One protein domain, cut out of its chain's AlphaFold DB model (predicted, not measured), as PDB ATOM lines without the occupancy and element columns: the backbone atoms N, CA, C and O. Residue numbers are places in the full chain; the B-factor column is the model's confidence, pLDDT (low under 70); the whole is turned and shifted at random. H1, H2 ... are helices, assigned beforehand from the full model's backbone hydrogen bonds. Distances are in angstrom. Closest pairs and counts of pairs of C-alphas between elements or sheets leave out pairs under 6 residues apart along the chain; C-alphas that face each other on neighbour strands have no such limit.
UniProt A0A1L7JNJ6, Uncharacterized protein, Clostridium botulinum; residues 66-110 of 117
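What this domain is: This is residues 66 to 110 of the 117 residues of an uncharacterized protein of Clostridium botulinum (UniProt A0A1L7JNJ6). The longest helix, H1, runs along one side of a small domain; after H1 a tight link folds back to the short helix H2, and a long link then leads on to H3. The centres of the three helices make a triangle, no two of the helices touch, and the end of H1 with the turn after it, residues 76 to 81, sticks out. The printed part has 45 residues, with three named helices in the order H1, H2, H3 and no named strand; the class is all helix. The whole is compact, with a radius of gyration of the C-alphas of 9.7 A and spans of 24 by 20 by 18 A.

Where its parts are: H1 covers residues 66 to 79, from C-alpha 66 at (23.767, 71.433, 123.995) to C-alpha 79 at (31.561, 68.397, 142.002), a length of 19.9 A. H2 covers residues 85 to 89 and is 6.3 A long. H3 covers residues 101 to 110, is 14.3 A long and ends with C-alpha 110 at (32.238, 83.824, 127.901).

How they stand to each other: H1 and H2 are apart. H1 and H3 are only just apart, with their closest C-alphas 8.1 A from each other. H2 and H3 are close but not clearly touching: their closest C-alphas, those of Val 85 and Glu 101, are 7.3 A apart. In H1 and H2 every O i to N i+4 pair is within hydrogen-bond range, while in H3 3 of 6 such pairs are, beside 3 of 7 O i to N i+3 pairs.

The domain as a whole: The two C-alphas farthest apart are those of Glu 92 and Arg 109, at 27.3 A. The printed part has no cut. The link from H1 to H2 is tight, with 5 residues, and that from H2 to H3 is long, with 11. The mean pLDDT of the printed part is 75.8, and residues 101 to 110 are under 70.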
ATOM      1  N   ASP A  66      24.650  71.382 122.827       79.88
ATOM      2  CA  ASP A  66      23.767  71.433 123.995       79.88
ATOM      3  C   ASP A  66      23.961  70.238 124.933       79.88
ATOM      4  O   ASP A  66      23.972  70.408 126.154       79.88
ATOM      5  N   GLU A  67      24.189  69.038 124.389       84.38
ATOM      6  CA  GLU A  67      24.506  67.854 125.195       84.38
ATOM      7  C   GLU A  67      25.811  68.028 125.970       84.38
ATOM      8  O   GLU A  67      25.863  67.725 127.161       84.38
ATOM      9  N   LEU A  68      26.852  68.569 125.332       82.38
ATOM     10  CA  LEU A  68      28.137  68.808 125.990       82.38
ATOM     11  C   LEU A  68      28.017  69.863 127.094       82.38
ATOM     12  O   LEU A  68      28.545  69.664 128.187       82.38
ATOM     13  N   ILE A  69      27.269  70.944 126.849       80.88
ATOM     14  CA  ILE A  69      26.975  71.956 127.874       80.88
ATOM     15  C   ILE A  69      26.218  71.327 129.046       80.88
ATOM     16  O   ILE A  69      26.519  71.632 130.202       80.88
ATOM     17  N   LYS A  70      25.242  70.453 128.774       84.94
ATOM     18  CA  LYS A  70      24.463  69.773 129.814       84.94
ATOM     19  C   LYS A  70      25.352  68.889 130.687       84.94
ATOM     20  O   LYS A  70      25.349  69.073 131.900       84.94
ATOM     21  N   ILE A  71      26.161  68.020 130.077       85.69
ATOM     22  CA  ILE A  71      27.118  67.154 130.788       85.69
ATOM     23  C   ILE A  71      28.025  67.993 131.693       85.69
ATOM     24  O   ILE A  71      28.243  67.669 132.857       85.69
ATOM     25  N   MET A  72      28.518  69.115 131.172       79.69
ATOM     26  CA  MET A  72      29.435  69.983 131.899       79.69
ATOM     27  C   MET A  72      28.759  70.728 133.064       79.69
ATOM     28  O   MET A  72      29.359  70.883 134.129       79.69
ATOM     29  N   LYS A  73      27.496  71.148 132.902       81.31
ATOM     30  CA  LYS A  73      26.681  71.729 133.983       81.31
ATOM     31  C   LYS A  73      26.349  70.712 135.068       81.31
ATOM     32  O   LYS A  73      26.396  71.064 136.244       81.31
ATOM     33  N   ASP A  74      26.001  69.488 134.689       85.81
ATOM     34  CA  ASP A  74      25.670  68.430 135.643       85.81
ATOM     35  C   ASP A  74      26.914  68.035 136.455       85.81
ATOM     36  O   ASP A  74      26.861  68.033 137.684       85.81
ATOM     37  N   TRP A  75      28.078  67.919 135.803       85.19
ATOM     38  CA  TRP A  75      29.357  67.739 136.494       85.19
ATOM     39  C   TRP A  75      29.661  68.857 137.499       85.19
ATOM     40  O   TRP A  75      30.043  68.585 138.640       85.19
ATOM     41  N   TYR A  76      29.475  70.122 137.098       83.38
ATOM     42  CA  TYR A  76      29.679  71.271 137.984       83.38
ATOM     43  C   TYR A  76      28.707  71.268 139.170       83.38
ATOM     44  O   TYR A  76      29.089  71.630 140.280       83.38
ATOM     45  N   LYS A  77      27.447  70.852 138.984       84.31
ATOM     46  CA  LYS A  77      26.481  70.770 140.091       84.31
ATOM     47  C   LYS A  77      26.914  69.768 141.155       84.31
ATOM     48  O   LYS A  77      26.767  70.085 142.335       84.31
ATOM     49  N   GLU A  78      27.427  68.618 140.727       85.50
ATOM     50  CA  GLU A  78      27.849  67.517 141.597       85.50
ATOM     51  C   GLU A  78      29.191  67.799 142.277       85.50
ATOM     52  O   GLU A  78      29.311  67.659 143.489       85.50
ATOM     53  N   ASN A  79      30.187  68.256 141.515       83.69
ATOM     54  CA  ASN A  79      31.561  68.397 142.002       83.69
ATOM     55  C   ASN A  79      31.890  69.814 142.480       83.69
ATOM     56  O   ASN A  79      32.921  70.017 143.112       83.69
ATOM     57  N   LYS A  80      31.057  70.810 142.139       81.06
ATOM     58  CA  LYS A  80      31.305  72.250 142.370       81.06
ATOM     59  C   LYS A  80      32.640  72.752 141.802       81.06
ATOM     60  O   LYS A  80      33.105  73.826 142.168       81.06
ATOM     61  N   ILE A  81      33.235  71.995 140.878       79.31
ATOM     62  CA  ILE A  81      34.522  72.270 140.235       79.31
ATOM     63  C   ILE A  81      34.289  72.404 138.733       79.31
ATOM     64  O   ILE A  81      33.543  71.622 138.139       79.31
ATOM     65  N   ILE A  82      34.937  73.393 138.115       75.50
ATOM     66  CA  ILE A  82      34.961  73.536 136.658       75.50
ATOM     67  C   ILE A  82      35.817  72.391 136.101       75.50
ATOM     68  O   ILE A  82      37.012  72.331 136.405       75.50
ATOM     69  N   PRO A  83      35.242  71.464 135.319       74.19
ATOM     70  CA  PRO A  83      36.002  70.327 134.834       74.19
ATOM     71  C   PRO A  83      37.055  70.773 133.817       74.19
ATOM     72  O   PRO A  83      36.764  71.469 132.842       74.19
ATOM     73  N   SER A  84      38.298  70.357 134.044       74.38
ATOM     74  CA  SER A  84      39.405  70.583 133.114       74.38
ATOM     75  C   SER A  84      39.427  69.519 132.017       74.38
ATOM     76  O   SER A  84      38.902  68.421 132.204       74.38
ATOM     77  N   VAL A  85      40.120  69.793 130.907       74.75
ATOM     78  CA  VAL A  85      40.385  68.811 129.833       74.75
ATOM     79  C   VAL A  85      40.907  67.482 130.406       74.75
ATOM     80  O   VAL A  85      40.470  66.409 129.999       74.75
ATOM     81  N   ASN A  86      41.776  67.543 131.420       78.62
ATOM     82  CA  ASN A  86      42.321  66.358 132.082       78.62
ATOM     83  C   ASN A  86      41.270  65.583 132.901       78.62
ATOM     84  O   ASN A  86      41.340  64.363 133.010       78.62
ATOM     85  N   THR A  87      40.273  66.270 133.461       81.56
ATOM     86  CA  THR A  87      39.160  65.623 134.178       81.56
ATOM     87  C   THR A  87      38.311  64.795 133.212       81.56
ATOM     88  O   THR A  87      37.962  63.660 133.520       81.56
ATOM     89  N   PHE A  88      38.046  65.325 132.014       79.12
ATOM     90  CA  PHE A  88      37.353  64.599 130.943       79.12
ATOM     91  C   PHE A  88      38.179  63.434 130.388       79.12
ATOM     92  O   PHE A  88      37.621  62.397 130.057       79.12
ATOM     93  N   ALA A  89      39.505  63.578 130.309       79.25
ATOM     94  CA  ALA A  89      40.381  62.531 129.784       79.25
ATOM     95  C   ALA A  89      40.420  61.283 130.680       79.25
ATOM     96  O   ALA A  89      40.528  60.169 130.177       79.25
ATOM     97  N   ASN A  90      40.334  61.480 131.998       80.19
ATOM     98  CA  ASN A  90      40.500  60.418 132.991       80.19
ATOM     99  C   ASN A  90      39.175  59.845 133.515       80.19
ATOM    100  O   ASN A  90      39.195  58.990 134.396       80.19
ATOM    101  N   ASN A  91      38.026  60.307 133.012       77.81
ATOM    102  CA  ASN A  91      36.719  59.877 133.496       77.81
ATOM    103  C   ASN A  91      35.924  59.169 132.394       77.81
ATOM    104  O   ASN A  91      35.556  59.775 131.393       77.81
ATOM    105  N   GLU A  92      35.617  57.890 132.616       73.38
ATOM    106  CA  GLU A  92      34.900  57.030 131.666       73.38
ATOM    107  C   GLU A  92      33.449  57.479 131.403       73.38
ATOM    108  O   GLU A  92      32.909  57.250 130.320       73.38
ATOM    109  N   ASN A  93      32.830  58.176 132.362       77.94
ATOM    110  CA  ASN A  93      31.468  58.704 132.229       77.94
ATOM    111  C   ASN A  93      31.414  60.038 131.479       77.94
ATOM    112  O   ASN A  93      30.330  60.522 131.145       77.94
ATOM    113  N   LEU A  94      32.571  60.645 131.220       79.81
ATOM    114  CA  LEU A  94      32.670  61.921 130.543       79.81
ATOM    115  C   LEU A  94      33.061  61.737 129.066       79.81
ATOM    116  O   LEU A  94      33.758  60.791 128.694       79.81
ATOM    117  N   PRO A  95      32.583  62.616 128.170       80.12
ATOM    118  CA  PRO A  95      32.937  62.553 126.763       80.12
ATOM    119  C   PRO A  95      34.422  62.856 126.559       80.12
ATOM    120  O   PRO A  95      35.001  63.695 127.246       80.12
ATOM    121  N   ASP A  96      35.004  62.209 125.545       80.06
ATOM    122  CA  ASP A  96      36.394  62.428 125.140       80.06
ATOM    123  C   ASP A  96      36.672  63.937 124.978       80.06
ATOM    124  O   ASP A  96      35.894  64.611 124.278       80.06
ATOM    125  N   PRO A  97      37.756  64.462 125.584       77.62
ATOM    126  CA  PRO A  97      38.044  65.892 125.633       77.62
ATOM    127  C   PRO A  97      38.051  66.593 124.276       77.62
ATOM    128  O   PRO A  97      37.722  67.777 124.211       77.62
ATOM    129  N   LYS A  98      38.326  65.877 123.177       78.00
ATOM    130  CA  LYS A  98      38.279  66.435 121.813       78.00
ATOM    131  C   LYS A  98      36.926  67.060 121.450       78.00
ATOM    132  O   LYS A  98      36.853  67.926 120.581       78.00
ATOM    133  N   HIS A  99      35.837  66.601 122.075       77.50
ATOM    134  CA  HIS A  99      34.500  67.152 121.855       77.50
ATOM    135  C   HIS A  99      34.303  68.473 122.604       77.50
ATOM    136  O   HIS A  99      33.578  69.344 122.130       77.50
ATOM    137  N   ILE A 100      34.965  68.634 123.751       73.00
ATOM    138  CA  ILE A 100      34.799  69.784 124.642       73.00
ATOM    139  C   ILE A 100      35.813  70.874 124.352       73.00
ATOM    140  O   ILE A 100      35.472  72.035 124.511       73.00
ATOM    141  N   GLU A 101      37.000  70.549 123.844       68.69
ATOM    142  CA  GLU A 101      38.031  71.527 123.478       68.69
ATOM    143  C   GLU A 101      37.482  72.647 122.573       68.69
ATOM    144  O   GLU A 101      37.798  73.826 122.753       68.69
ATOM    145  N   LYS A 102      36.567  72.307 121.655       67.25
ATOM    146  CA  LYS A 102      35.861  73.288 120.815       67.25
ATOM    147  C   LYS A 102      34.958  74.230 121.615       67.25
ATOM    148  O   LYS A 102      34.882  75.406 121.292       67.25
ATOM    149  N   ILE A 103      34.286  73.730 122.649       66.38
ATOM    150  CA  ILE A 103      33.337  74.499 123.467       66.38
ATOM    151  C   ILE A 103      34.070  75.255 124.579       66.38
ATOM    152  O   ILE A 103      33.710  76.384 124.885       66.38
ATOM    153  N   GLN A 104      35.120  74.685 125.169       63.81
ATOM    154  CA  GLN A 104      35.894  75.289 126.255       63.81
ATOM    155  C   GLN A 104      36.574  76.583 125.783       63.81
ATOM    156  O   GLN A 104      36.434  77.607 126.442       63.81
ATOM    157  N   ASN A 105      37.128  76.594 124.564       64.00
ATOM    158  CA  ASN A 105      37.638  77.802 123.897       64.00
ATOM    159  C   ASN A 105      36.568  78.892 123.649       64.00
ATOM    160  O   ASN A 105      36.892  80.079 123.547       64.00
ATOM    161  N   GLU A 106      35.295  78.512 123.505       63.00
ATOM    162  CA  GLU A 106      34.170  79.453 123.387       63.00
ATOM    163  C   GLU A 106      33.676  79.924 124.766       63.00
ATOM    164  O   GLU A 106      33.281  81.078 124.927       63.00
ATOM    165  N   MET A 107      33.726  79.051 125.777       57.72
ATOM    166  CA  MET A 107      33.262  79.319 127.140       57.72
ATOM    167  C   MET A 107      34.266  80.109 127.976       57.72
ATOM    168  O   MET A 107      33.839  80.942 128.764       57.72
ATOM    169  N   GLU A 108      35.575  79.932 127.798       58.25
ATOM    170  CA  GLU A 108      36.605  80.741 128.472       58.25
ATOM    171  C   GLU A 108      36.521  82.217 128.054       58.25
ATOM    172  O   GLU A 108      36.714  83.115 128.873       58.25
ATOM    173  N   ARG A 109      36.095  82.482 126.812       53.41
ATOM    174  CA  ARG A 109      35.767  83.833 126.323       53.41
ATOM    175  C   ARG A 109      34.443  84.381 126.876       53.41
ATOM    176  O   ARG A 109      34.184  85.575 126.768       53.41
ATOM    177  N   GLY A 110      33.607  83.527 127.471       50.09
ATOM    178  CA  GLY A 110      32.238  83.824 127.901       50.09
ATOM    179  C   GLY A 110      31.876  83.217 129.257       50.09
ATOM    180  O   GLY A 110      30.731  82.812 129.452       50.09
TER     181      GLY A 110